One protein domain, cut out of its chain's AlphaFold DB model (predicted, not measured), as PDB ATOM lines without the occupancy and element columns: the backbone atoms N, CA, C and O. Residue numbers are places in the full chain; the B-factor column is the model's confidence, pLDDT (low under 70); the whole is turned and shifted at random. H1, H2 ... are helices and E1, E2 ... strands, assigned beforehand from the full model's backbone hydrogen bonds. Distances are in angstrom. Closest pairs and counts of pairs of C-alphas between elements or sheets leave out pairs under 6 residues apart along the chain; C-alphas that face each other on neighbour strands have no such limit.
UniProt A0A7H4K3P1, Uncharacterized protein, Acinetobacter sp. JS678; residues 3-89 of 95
ATOM      1  N   VAL A   3     175.894 118.800 122.498       94.19
ATOM      2  CA  VAL A   3     176.787 119.552 123.404       94.19
ATOM      3  C   VAL A   3     177.729 120.495 122.642       94.19
ATOM      4  O   VAL A   3     177.794 121.684 122.938       94.19
ATOM      5  N   VAL A   4     178.427 119.992 121.618       96.38
ATOM      6  CA  VAL A   4     179.360 120.812 120.823       96.38
ATOM      7  C   VAL A   4     178.626 121.807 119.935       96.38
ATOM      8  O   VAL A   4     179.092 122.929 119.771       96.38
ATOM      9  N   GLN A   5     177.459 121.436 119.402       96.50
ATOM     10  CA  GLN A   5     176.621 122.380 118.666       96.50
ATOM     11  C   GLN A   5     176.231 123.573 119.549       96.50
ATOM     12  O   GLN A   5     176.329 124.714 119.099       96.50
ATOM     13  N   SER A   6     175.841 123.324 120.800       96.56
ATOM     14  CA  SER A   6     175.498 124.368 121.764       96.56
ATOM     15  C   SER A   6     176.699 125.253 122.089       96.56
ATOM     16  O   SER A   6     176.559 126.468 122.017       96.56
ATOM     17  N   LEU A   7     177.885 124.675 122.326       97.12
ATOM     18  CA  LEU A   7     179.128 125.436 122.535       97.12
ATOM     19  C   LEU A   7     179.476 126.333 121.340       97.12
ATOM     20  O   LEU A   7     179.851 127.491 121.504       97.12
ATOM     21  N   VAL A   8     179.331 125.809 120.122       96.19
ATOM     22  CA  VAL A   8     179.582 126.563 118.888       96.19
ATOM     23  C   VAL A   8     178.597 127.723 118.764       96.19
ATOM     24  O   VAL A   8     179.003 128.828 118.420       96.19
ATOM     25  N   VAL A   9     177.311 127.508 119.053       95.25
ATOM     26  CA  VAL A   9     176.277 128.550 118.940       95.25
ATOM     27  C   VAL A   9     176.420 129.629 120.014       95.25
ATOM     28  O   VAL A   9     176.248 130.797 119.680       95.25
ATOM     29  N   SER A  10     176.760 129.262 121.254       95.19
ATOM     30  CA  SER A  10     176.946 130.199 122.373       95.19
ATOM     31  C   SER A  10     178.295 130.923 122.356       95.19
ATOM     32  O   SER A  10     178.504 131.880 123.099       95.19
ATOM     33  N   SER A  11     179.219 130.489 121.500       96.56
ATOM     34  CA  SER A  11     180.531 131.106 121.372       96.56
ATOM     35  C   SER A  11     180.493 132.461 120.665       96.56
ATOM     36  O   SER A  11     179.859 132.578 119.610       96.56
ATOM     37  N   PRO A  12     181.253 133.454 121.165       94.69
ATOM     38  CA  PRO A  12     181.350 134.758 120.531       94.69
ATOM     39  C   PRO A  12     181.985 134.674 119.145       94.69
ATOM     40  O   PRO A  12     182.894 133.876 118.883       94.69
ATOM     41  N   VAL A  13     181.522 135.557 118.268       90.31
ATOM     42  CA  VAL A  13     182.001 135.699 116.900       90.31
ATOM     43  C   VAL A  13     182.732 137.032 116.782       90.31
ATOM     44  O   VAL A  13     182.125 138.071 116.542       90.31
ATOM     45  N   ASP A  14     184.045 136.978 117.006       85.94
ATOM     46  CA  ASP A  14     184.998 138.020 116.599       85.94
ATOM     47  C   ASP A  14     185.615 137.614 115.246       85.94
ATOM     48  O   ASP A  14     184.989 137.765 114.202       85.94
ATOM     49  N   THR A  15     186.755 136.916 115.258       86.69
ATOM     50  CA  THR A  15     187.321 136.250 114.062       86.69
ATOM     51  C   THR A  15     186.706 134.873 113.782       86.69
ATOM     52  O   THR A  15     187.093 134.192 112.837       86.69
ATOM     53  N   GLY A  16     185.809 134.398 114.653       89.44
ATOM     54  CA  GLY A  16     185.286 133.027 114.635       89.44
ATOM     55  C   GLY A  16     186.261 131.960 115.159       89.44
ATOM     56  O   GLY A  16     185.862 130.811 115.343       89.44
ATOM     57  N   ALA A  17     187.509 132.322 115.484       93.19
ATOM     58  CA  ALA A  17     188.528 131.365 115.912       93.19
ATOM     59  C   ALA A  17     188.152 130.608 117.193       93.19
ATOM     60  O   ALA A  17     188.375 129.405 117.268       93.19
ATOM     61  N   TYR A  18     187.575 131.278 118.196       96.06
ATOM     62  CA  TYR A  18     187.146 130.613 119.431       96.06
ATOM     63  C   TYR A  18     186.062 129.567 119.162       96.06
ATOM     64  O   TYR A  18     186.230 128.407 119.531       96.06
ATOM     65  N   ARG A  19     185.011 129.971 118.438       95.50
ATOM     66  CA  ARG A  19     183.879 129.134 118.025       95.50
ATOM     67  C   ARG A  19     184.313 127.885 117.252       95.50
ATOM     68  O   ARG A  19     183.756 126.812 117.454       95.50
ATOM     69  N   ALA A  20     185.306 128.015 116.380       95.62
ATOM     70  CA  ALA A  20     185.853 126.904 115.603       95.62
ATOM     71  C   ALA A  20     186.711 125.929 116.435       95.62
ATOM     72  O   ALA A  20     186.947 124.805 116.000       95.62
ATOM     73  N   SER A  21     187.176 126.334 117.624       96.00
ATOM     74  CA  SER A  21     188.258 125.658 118.358       96.00
ATOM     75  C   SER A  21     187.812 124.698 119.465       96.00
ATOM     76  O   SER A  21     188.635 124.323 120.301       96.00
ATOM     77  N   HIS A  22     186.539 124.298 119.509       97.00
ATOM     78  CA  HIS A  22     186.110 123.269 120.460       97.00
ATOM     79  C   HIS A  22     186.600 121.889 120.018       97.00
ATOM     80  O   HIS A  22     186.377 121.466 118.886       97.00
ATOM     81  N   ILE A  23     187.246 121.179 120.935       97.06
ATOM     82  CA  ILE A  23     187.866 119.878 120.706       97.06
ATOM     83  C   ILE A  23     187.138 118.833 121.537       97.06
ATOM     84  O   ILE A  23     186.856 119.060 122.713       97.06
ATOM     85  N   VAL A  24     186.877 117.678 120.928       96.88
ATOM     86  CA  VAL A  24     186.394 116.478 121.614       96.88
ATOM     87  C   VAL A  24     187.479 115.414 121.560       96.88
ATOM     88  O   VAL A  24     188.021 115.134 120.492       96.88
ATOM     89  N   SER A  25     187.783 114.799 122.696       96.31
ATOM     90  CA  SER A  25     188.751 113.706 122.801       96.31
ATOM     91  C   SER A  25     188.272 112.634 123.780       96.31
ATOM     92  O   SER A  25     187.374 112.858 124.593       96.31
ATOM     93  N   ILE A  26     188.815 111.423 123.644       96.12
ATOM     94  CA  ILE A  26     188.392 110.228 124.384       96.12
ATOM     95  C   ILE A  26     189.612 109.637 125.083       96.12
ATOM     96  O   ILE A  26     190.642 109.433 124.447       96.12
ATOM     97  N   GLY A  27     189.490 109.323 126.371       95.62
ATOM     98  CA  GLY A  27     190.528 108.666 127.171       95.62
ATOM     99  C   GLY A  27     191.638 109.599 127.657       95.62
ATOM    100  O   GLY A  27     192.119 109.428 128.772       95.62
ATOM    101  N   SER A  28     191.996 110.622 126.881       95.56
ATOM    102  CA  SER A  28     192.958 111.659 127.267       95.56
ATOM    103  C   SER A  28     192.568 113.017 126.695       95.56
ATOM    104  O   SER A  28     192.074 113.085 125.570       95.56
ATOM    105  N   ALA A  29     192.850 114.086 127.441       95.56
ATOM    106  CA  ALA A  29     192.701 115.461 126.976       95.56
ATOM    107  C   ALA A  29     193.598 115.758 125.758       95.56
ATOM    108  O   ALA A  29     194.726 115.271 125.673       95.56
ATOM    109  N   ASP A  30     193.107 116.599 124.848       96.00
ATOM    110  CA  ASP A  30     193.871 117.124 123.713       96.00
ATOM    111  C   ASP A  30     194.210 118.584 124.015       96.00
ATOM    112  O   ASP A  30     193.312 119.416 124.136       96.00
ATOM    113  N   TYR A  31     195.501 118.888 124.156       95.44
ATOM    114  CA  TYR A  31     196.017 120.229 124.459       95.44
ATOM    115  C   TYR A  31     196.417 121.024 123.204       95.44
ATOM    116  O   TYR A  31     196.990 122.109 123.307       95.44
ATOM    117  N   GLY A  32     196.121 120.505 122.010       95.12
ATOM    118  CA  GLY A  32     196.344 121.197 120.748       95.12
ATOM    119  C   GLY A  32     195.494 122.462 120.624       95.12
ATOM    120  O   GLY A  32     194.370 122.536 121.116       95.12
ATOM    121  N   VAL A  33     196.014 123.474 119.935       94.75
ATOM    122  CA  VAL A  33     195.284 124.716 119.647       94.75
ATOM    123  C   VAL A  33     194.811 124.675 118.197       94.75
ATOM    124  O   VAL A  33     195.619 124.490 117.291       94.75
ATOM    125  N   ARG A  34     193.505 124.842 117.966       91.81
ATOM    126  CA  ARG A  34     192.909 124.851 116.618       91.81
ATOM    127  C   ARG A  34     192.851 126.263 116.036       91.81
ATOM    128  O   ARG A  34     192.788 127.244 116.783       91.81
ATOM    129  N   GLY A  35     192.925 126.384 114.715       87.12
ATOM    130  CA  GLY A  35     192.720 127.638 113.994       87.12
ATOM    131  C   GLY A  35     191.241 127.892 113.660       87.12
ATOM    132  O   GLY A  35     190.381 127.094 114.028       87.12
ATOM    133  N   PRO A  36     190.906 129.027 113.021       86.88
ATOM    134  CA  PRO A  36     189.537 129.331 112.588       86.88
ATOM    135  C   PRO A  36     189.014 128.420 111.462       86.88
ATOM    136  O   PRO A  36     187.818 128.413 111.196       86.88
ATOM    137  N   GLU A  37     189.888 127.663 110.799       87.69
ATOM    138  CA  GLU A  37     189.563 126.769 109.684       87.69
ATOM    139  C   GLU A  37     188.875 125.458 110.100       87.69
ATOM    140  O   GLU A  37     188.399 124.715 109.240       87.69
ATOM    141  N   THR A  38     188.818 125.147 111.397       88.06
ATOM    142  CA  THR A  38     188.274 123.875 111.887       88.06
ATOM    143  C   THR A  38     186.759 123.902 112.055       88.06
ATOM    144  O   THR A  38     186.171 124.874 112.529       88.06
ATOM    145  N   ASN A  39     186.102 122.787 111.729       93.31
ATOM    146  CA  ASN A  39     184.677 122.600 111.984       93.31
ATOM    147  C   ASN A  39     184.477 121.733 113.232       93.31
ATOM    148  O   ASN A  39     184.350 120.511 113.144       93.31
ATOM    149  N   ALA A  40     184.393 122.384 114.394       94.69
ATOM    150  CA  ALA A  40     184.247 121.716 115.687       94.69
ATOM    151  C   ALA A  40     183.069 120.725 115.748       94.69
ATOM    152  O   ALA A  40     183.178 119.667 116.369       94.69
ATOM    153  N   VAL A  41     181.937 121.029 115.100       96.06
ATOM    154  CA  VAL A  41     180.754 120.151 115.113       96.06
ATOM    155  C   VAL A  41     181.020 118.871 114.326       96.06
ATOM    156  O   VAL A  41     180.660 117.779 114.776       96.06
ATOM    157  N   GLN A  42     181.659 119.000 113.162       95.62
ATOM    158  CA  GLN A  42     182.031 117.866 112.323       95.62
ATOM    159  C   GLN A  42     183.103 117.005 113.001       95.62
ATOM    160  O   GLN A  42     182.943 115.785 113.070       95.62
ATOM    161  N   ASP A  43     184.133 117.622 113.580       94.25
ATOM    162  CA  ASP A  43     185.182 116.914 114.320       94.25
ATOM    163  C   ASP A  43     184.598 116.148 115.515       94.25
ATOM    164  O   ASP A  43     184.892 114.967 115.721       94.25
ATOM    165  N   ALA A  44     183.682 116.772 116.259       95.12
ATOM    166  CA  ALA A  44     182.967 116.121 117.349       95.12
ATOM    167  C   ALA A  44     182.104 114.946 116.877       95.12
ATOM    168  O   ALA A  44     182.027 113.928 117.565       95.12
ATOM    169  N   ALA A  45     181.452 115.058 115.715       95.44
ATOM    170  CA  ALA A  45     180.673 113.964 115.141       95.44
ATOM    171  C   ALA A  45     181.561 112.759 114.795       95.44
ATOM    172  O   ALA A  45     181.184 111.628 115.091       95.44
ATOM    173  N   ILE A  46     182.764 112.992 114.260       94.56
ATOM    174  CA  ILE A  46     183.745 111.932 113.975       94.56
ATOM    175  C   ILE A  46     184.181 111.225 115.267       94.56
ATOM    176  O   ILE A  46     184.307 109.999 115.291       94.56
ATOM    177  N   GLN A  47     184.387 111.968 116.356       94.50
ATOM    178  CA  GLN A  47     184.739 111.370 117.650       94.50
ATOM    179  C   GLN A  47     183.565 110.619 118.280       94.50
ATOM    180  O   GLN A  47     183.773 109.546 118.841       94.50
ATOM    181  N   ALA A  48     182.336 111.120 118.128       92.50
ATOM    182  CA  ALA A  48     181.131 110.493 118.674       92.50
ATOM    183  C   ALA A  48     180.947 109.044 118.202       92.50
ATOM    184  O   ALA A  48     180.518 108.196 118.977       92.50
ATOM    185  N   VAL A  49     181.322 108.733 116.955       94.25
ATOM    186  CA  VAL A  49     181.244 107.365 116.402       94.25
ATOM    187  C   VAL A  49     182.152 106.384 117.160       94.25
ATOM    188  O   VAL A  49     181.899 105.184 117.180       94.25
ATOM    189  N   LYS A  50     183.204 106.879 117.821       93.38
ATOM    190  CA  LYS A  50     184.146 106.073 118.612       93.38
ATOM    191  C   LYS A  50     183.718 105.927 120.075       93.38
ATOM    192  O   LYS A  50     184.421 105.275 120.851       93.38
ATOM    193  N   PHE A  51     182.615 106.559 120.481       93.31
ATOM    194  CA  PHE A  51     182.169 106.550 121.869       93.31
ATOM    195  C   PHE A  51     181.685 105.161 122.267       93.31
ATOM    196  O   PHE A  51     180.961 104.487 121.537       93.31
ATOM    197  N   LYS A  52     182.090 104.748 123.463       93.50
ATOM    198  CA  LYS A  52     181.628 103.537 124.129       93.50
ATOM    199  C   LYS A  52     181.195 103.910 125.535       93.50
ATOM    200  O   LYS A  52     181.731 104.850 126.125       93.50
ATOM    201  N   LEU A  53     180.223 103.177 126.066       91.94
ATOM    202  CA  LEU A  53     179.816 103.340 127.455       91.94
ATOM    203  C   LEU A  53     181.031 103.126 128.373       91.94
ATOM    204  O   LEU A  53     181.793 102.182 128.177       91.94
ATOM    205  N   GLY A  54     181.215 104.023 129.342       93.38
ATOM    206  CA  GLY A  54     182.374 104.022 130.240       93.38
ATOM    207  C   GLY A  54     183.584 104.818 129.738       93.38
ATOM    208  O   GLY A  54     184.537 104.990 130.493       93.38
ATOM    209  N   ASN A  55     183.564 105.349 128.510       95.06
ATOM    210  CA  ASN A  55     184.621 106.246 128.047       95.06
ATOM    211  C   ASN A  55     184.615 107.565 128.831       95.06
ATOM    212  O   ASN A  55     183.584 108.226 128.941       95.06
ATOM    213  N   LEU A  56     185.799 108.007 129.256       95.38
ATOM    214  CA  LEU A  56     186.012 109.386 129.681       95.38
ATOM    215  C   LEU A  56     186.140 110.281 128.443       95.38
ATOM    216  O   LEU A  56     187.023 110.068 127.609       95.38
ATOM    217  N   VAL A  57     185.246 111.258 128.318       95.00
ATOM    218  CA  VAL A  57     185.203 112.207 127.200       95.00
ATOM    219  C   VAL A  57     185.607 113.587 127.698       95.00
ATOM    220  O   VAL A  57     185.057 114.083 128.679       95.00
ATOM    221  N   TYR A  58     186.537 114.218 126.991       96.81
ATOM    222  CA  TYR A  58     186.947 115.594 127.230       96.81
ATOM    223  C   TYR A  58     186.371 116.488 126.137       96.81
ATOM    224  O   TYR A  58     186.430 116.153 124.953       96.81
ATOM    225  N   ILE A  59     185.827 117.637 126.540       96.56
ATOM    226  CA  ILE A  59     185.383 118.696 125.631       96.56
ATOM    227  C   ILE A  59     186.078 119.982 126.067       96.56
ATOM    228  O   ILE A  59     185.900 120.422 127.199       96.56
ATOM    229  N   GLN A  60     186.908 120.558 125.200       96.44
ATOM    230  CA  GLN A  60     187.886 121.580 125.591       96.44
ATOM    231  C   GLN A  60     187.997 122.695 124.550       96.44
ATOM    232  O   GLN A  60     187.702 122.488 123.377       96.44
ATOM    233  N   ASN A  61     188.441 123.873 124.985       96.69
ATOM    234  CA  ASN A  61     188.887 124.953 124.114       96.69
ATOM    235  C   ASN A  61     190.213 125.479 124.663       96.69
ATOM    236  O   ASN A  61     190.275 125.964 125.791       96.69
ATOM    237  N   ASN A  62     191.273 125.370 123.867       96.75
ATOM    238  CA  ASN A  62     192.639 125.625 124.329       96.75
ATOM    239  C   ASN A  62     193.162 127.011 123.932       96.75
ATOM    240  O   ASN A  62     194.366 127.263 123.974       96.75
ATOM    241  N   LYS A  63     192.287 127.936 123.516       95.38
ATOM    242  CA  LYS A  63     192.707 129.322 123.283       95.38
ATOM    243  C   LYS A  63     193.183 129.929 124.601       95.38
ATOM    244  O   LYS A  63     192.489 129.854 125.608       95.38
ATOM    245  N   ALA A  64     194.325 130.616 124.584       96.44
ATOM    246  CA  ALA A  64     194.886 131.251 125.783       96.44
ATOM    247  C   ALA A  64     193.925 132.260 126.449       96.44
ATOM    248  O   ALA A  64     194.005 132.513 127.648       96.44
ATOM    249  N   TYR A  65     193.003 132.837 125.674       95.38
ATOM    250  CA  TYR A  65     191.973 133.754 126.158       95.38
ATOM    251  C   TYR A  65     190.644 133.066 126.530       95.38
ATOM    252  O   TYR A  65     189.743 133.751 127.007       95.38
ATOM    253  N   ALA A  66     190.503 131.746 126.352       96.69
ATOM    254  CA  ALA A  66     189.278 131.009 126.673       96.69
ATOM    255  C   ALA A  66     188.794 131.236 128.118       96.69
ATOM    256  O   ALA A  66     187.609 131.528 128.287       96.69
ATOM    257  N   PRO A  67     189.666 131.241 129.151       97.19
ATOM    258  CA  PRO A  67     189.223 131.534 130.513       97.19
ATOM    259  C   PRO A  67     188.626 132.933 130.666       97.19
ATOM    260  O   PRO A  67     187.722 133.124 131.467       97.19
ATOM    261  N   ARG A  68     189.091 133.930 129.902       97.50
ATOM    262  CA  ARG A  68     188.516 135.283 129.959       97.50
ATOM    263  C   ARG A  68     187.100 135.298 129.394       97.50
ATOM    264  O   ARG A  68     186.213 135.884 130.003       97.50
ATOM    265  N   LEU A  69     186.884 134.621 128.267       97.06
ATOM    266  CA  LEU A  69     185.555 134.502 127.664       97.06
ATOM    267  C   LEU A  69     184.581 133.762 128.579       97.06
ATOM    268  O   LEU A  69     183.439 134.185 128.709       97.06
ATOM    269  N   GLU A  70     185.045 132.715 129.265       97.56
ATOM    270  CA  GLU A  70     184.226 132.015 130.257       97.56
ATOM    271  C   GLU A  70     183.847 132.914 131.444       97.56
ATOM    272  O   GLU A  70     182.761 132.787 131.992       97.56
ATOM    273  N   ASN A  71     184.708 133.872 131.798       97.56
ATOM    274  CA  ASN A  71     184.472 134.855 132.857       97.56
ATOM    275  C   ASN A  71     183.841 136.166 132.345       97.56
ATOM    276  O   ASN A  71     184.027 137.219 132.953       97.56
ATOM    277  N   GLY A  72     183.123 136.126 131.218       96.19
ATOM    278  CA  GLY A  72     182.269 137.234 130.778       96.19
ATOM    279  C   GLY A  72     182.978 138.393 130.075       96.19
ATOM    280  O   GLY A  72     182.411 139.473 129.961       96.19
ATOM    281  N   TRP A  73     184.194 138.200 129.556       96.00
ATOM    282  CA  TRP A  73     184.934 139.247 128.822       96.00
ATOM    283  C   TRP A  73     184.412 139.523 127.402       96.00
ATOM    284  O   TRP A  73     185.057 140.229 126.628       96.00
ATOM    285  N   SER A  74     183.282 138.933 127.028       95.81
ATOM    286  CA  SER A  74     182.626 139.159 125.747       95.81
ATOM    287  C   SER A  74     181.204 139.627 125.981       95.81
ATOM    288  O   SER A  74     180.430 138.917 126.619       95.81
ATOM    289  N   ASP A  75     180.830 140.747 125.366       95.38
ATOM    290  CA  ASP A  75     179.447 141.238 125.372       95.38
ATOM    291  C   ASP A  75     178.472 140.244 124.719       95.38
ATOM    292  O   ASP A  75     177.285 140.233 125.029       95.38
ATOM    293  N   GLN A  76     178.970 139.372 123.832       95.44
ATOM    294  CA  GLN A  76     178.167 138.315 123.209       95.44
ATOM    295  C   GLN A  76     177.990 137.086 124.118       95.44
ATOM    296  O   GLN A  76     177.067 136.305 123.909       95.44
ATOM    297  N   ALA A  77     178.875 136.892 125.102       95.81
ATOM    298  CA  ALA A  77     178.845 135.760 126.030       95.81
ATOM    299  C   ALA A  77     179.172 136.207 127.472       95.81
ATOM    300  O   ALA A  77     180.125 135.707 128.076       95.81
ATOM    301  N   PRO A  78     178.392 137.140 128.055       96.50
ATOM    302  CA  PRO A  78     178.713 137.759 129.343       96.50
ATOM    303  C   PRO A  78     178.610 136.786 130.527       96.50
ATOM    304  O   PRO A  78     179.156 137.045 131.594       96.50
ATOM    305  N   GLN A  79     177.913 135.661 130.350       97.06
ATOM    306  CA  GLN A  79     177.716 134.629 131.375       97.06
ATOM    307  C   GLN A  79     178.634 133.408 131.192       97.06
ATOM    308  O   GLN A  79     178.482 132.421 131.911       97.06
ATOM    309  N   GLY A  80     179.557 133.451 130.228       97.00
ATOM    310  CA  GLY A  80     180.383 132.306 129.856       97.00
ATOM    311  C   GLY A  80     179.705 131.351 128.868       97.00
ATOM    312  O   GLY A  80     178.543 131.521 128.486       97.00
ATOM    313  N   ILE A  81     180.461 130.346 128.423       97.69
ATOM    314  CA  ILE A  81     180.113 129.442 127.322       97.69
ATOM    315  C   ILE A  81     179.947 128.012 127.837       97.69
ATOM    316  O   ILE A  81     178.924 127.373 127.587       97.69
ATOM    317  N   TYR A  82     180.945 127.488 128.546       97.31
ATOM    318  CA  TYR A  82     180.943 126.107 129.020       97.31
ATOM    319  C   TYR A  82     179.970 125.917 130.177       97.31
ATOM    320  O   TYR A  82     179.192 124.967 130.151       97.31
ATOM    321  N   ASN A  83     179.957 126.823 131.156       96.12
ATOM    322  CA  ASN A  83     179.070 126.730 132.311       96.12
ATOM    323  C   ASN A  83     177.588 126.851 131.916       96.12
ATOM    324  O   ASN A  83     176.747 126.058 132.346       96.12
ATOM    325  N   THR A  84     177.270 127.815 131.049       96.31
ATOM    326  CA  THR A  84     175.906 128.032 130.542       96.31
ATOM    327  C   THR A  84     175.442 126.849 129.697       96.31
ATOM    328  O   THR A  84     174.336 126.345 129.894       96.31
ATOM    329  N   THR A  85     176.311 126.337 128.819       96.38
ATOM    330  CA  THR A  85     176.011 125.158 128.000       96.38
ATOM    331  C   THR A  85     175.845 123.905 128.856       96.38
ATOM    332  O   THR A  85     174.893 123.160 128.649       96.38
ATOM    333  N   PHE A  86     176.720 123.672 129.838       95.06
ATOM    334  CA  PHE A  86     176.598 122.546 130.765       95.06
ATOM    335  C   PHE A  86     175.262 122.595 131.504       95.06
ATOM    336  O   PHE A  86     174.508 121.628 131.465       95.06
ATOM    337  N   THR A  87     174.925 123.750 132.085       95.31
ATOM    338  CA  THR A  87     173.661 123.950 132.802       95.31
ATOM    339  C   THR A  87     172.455 123.667 131.903       95.31
ATOM    340  O   THR A  87     171.555 122.929 132.303       95.31
ATOM    341  N   TYR A  88     172.451 124.191 130.672       93.88
ATOM    342  CA  TYR A  88     171.391 123.945 129.689       93.88
ATOM    343  C   TYR A  88     171.219 122.451 129.372       93.88
ATOM    344  O   TYR A  88     170.106 121.928 129.410       93.88
ATOM    345  N   ILE A  89     172.320 121.752 129.085       94.00
ATOM    346  CA  ILE A  89     172.300 120.326 128.740       94.00
ATOM    347  C   ILE A  89     171.847 119.489 129.943       94.00
ATOM    348  O   ILE A  89     170.972 118.637 129.797       94.00
TER     349      ILE A  89
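What this domain is: This is residues 3 to 89 of the 95 residues of an uncharacterized protein of Acinetobacter sp. JS678 (UniProt A0A7H4K3P1). A short ribbon of two antiparallel strands, E1 and E2, has the helix H3 alongside E1 and the helix H1 by one end of the ribbon, nearly parallel to the line of H3 but shifted along it and running the opposite way. H5 crosses H1 steeply on the side away from H3, the short helices H2 and H4 lie beyond one end of the ribbon, and residues 28 to 34 loop out on the side of the strands away from H1. The printed part has 87 residues, with five named helices and two named strands in the order H1, H2, E1, H3, E2, H4, H5; the class is mixed, helices and strands. The whole is compact, with a radius of gyration of the C-alphas of 12.6 A and spans of 38 by 28 by 19 A.

How they stand to each other: H1, residues 3 to 10, is the hub and touches three helices. It touches H2, residues 17 to 20, closest at the C-alphas of Val 8 and Arg 19, 5.1 A apart. It touches H3, residues 40 to 48, at a shallow tilt of 8 degrees, opposite ways; the closest C-alphas, of Gln 5 and Val 41, are 5.9 A apart. It touches H5, residues 82 to 89, at a steep tilt of 61 degrees, opposite ways, with the C-alphas of Leu 7 and Thr 85 closest at 6.3 A. E1, residues 22 to 26, and E2, residues 57 to 61, are antiparallel neighbours at 156 degrees; N 23 and O 60 are 2.8 A apart and N 58 and O 25 are 2.9 A apart, within hydrogen-bond range. The closest C-alphas of E1 and H3, those of His 22 and Ala 40, are 5.4 A apart. H4, residues 66 to 70, touches no helix; it is close to H5 but not clearly touching, with the C-alphas of Glu 70 and Tyr 82 closest at 6.9 A. H3 and H5 are apart. In H1, H3, H4 and H5 every O i to N i+4 pair is within hydrogen-bond range; H2 is too short for such a pair.

Where its parts are: H1 begins at C-alpha 3, (176.787, 119.552, 123.404), and measures 10.7 A from first to last C-alpha. After H2, of four residues, E1 measures 13.8 A. H3 measures 12.0 A and begins at C-alpha 40, (184.247, 121.716, 115.687). E2 measures 13.6 A. After H4, of five residues, H5 measures 10.4 A and ends at C-alpha 89, (172.300, 120.326, 128.740).

The domain as a whole: The two C-alphas farthest apart, those of Leu 53 and Asp 75, are 38.0 A apart, while the first and last printed C-alphas are 7.0 A apart. The links E1 to H3, of 13 residues, and H4 to H5, of 11 residues, are long. The printed part has no cut. The mean pLDDT of the printed part is 94.9, and no printed residue is under 70.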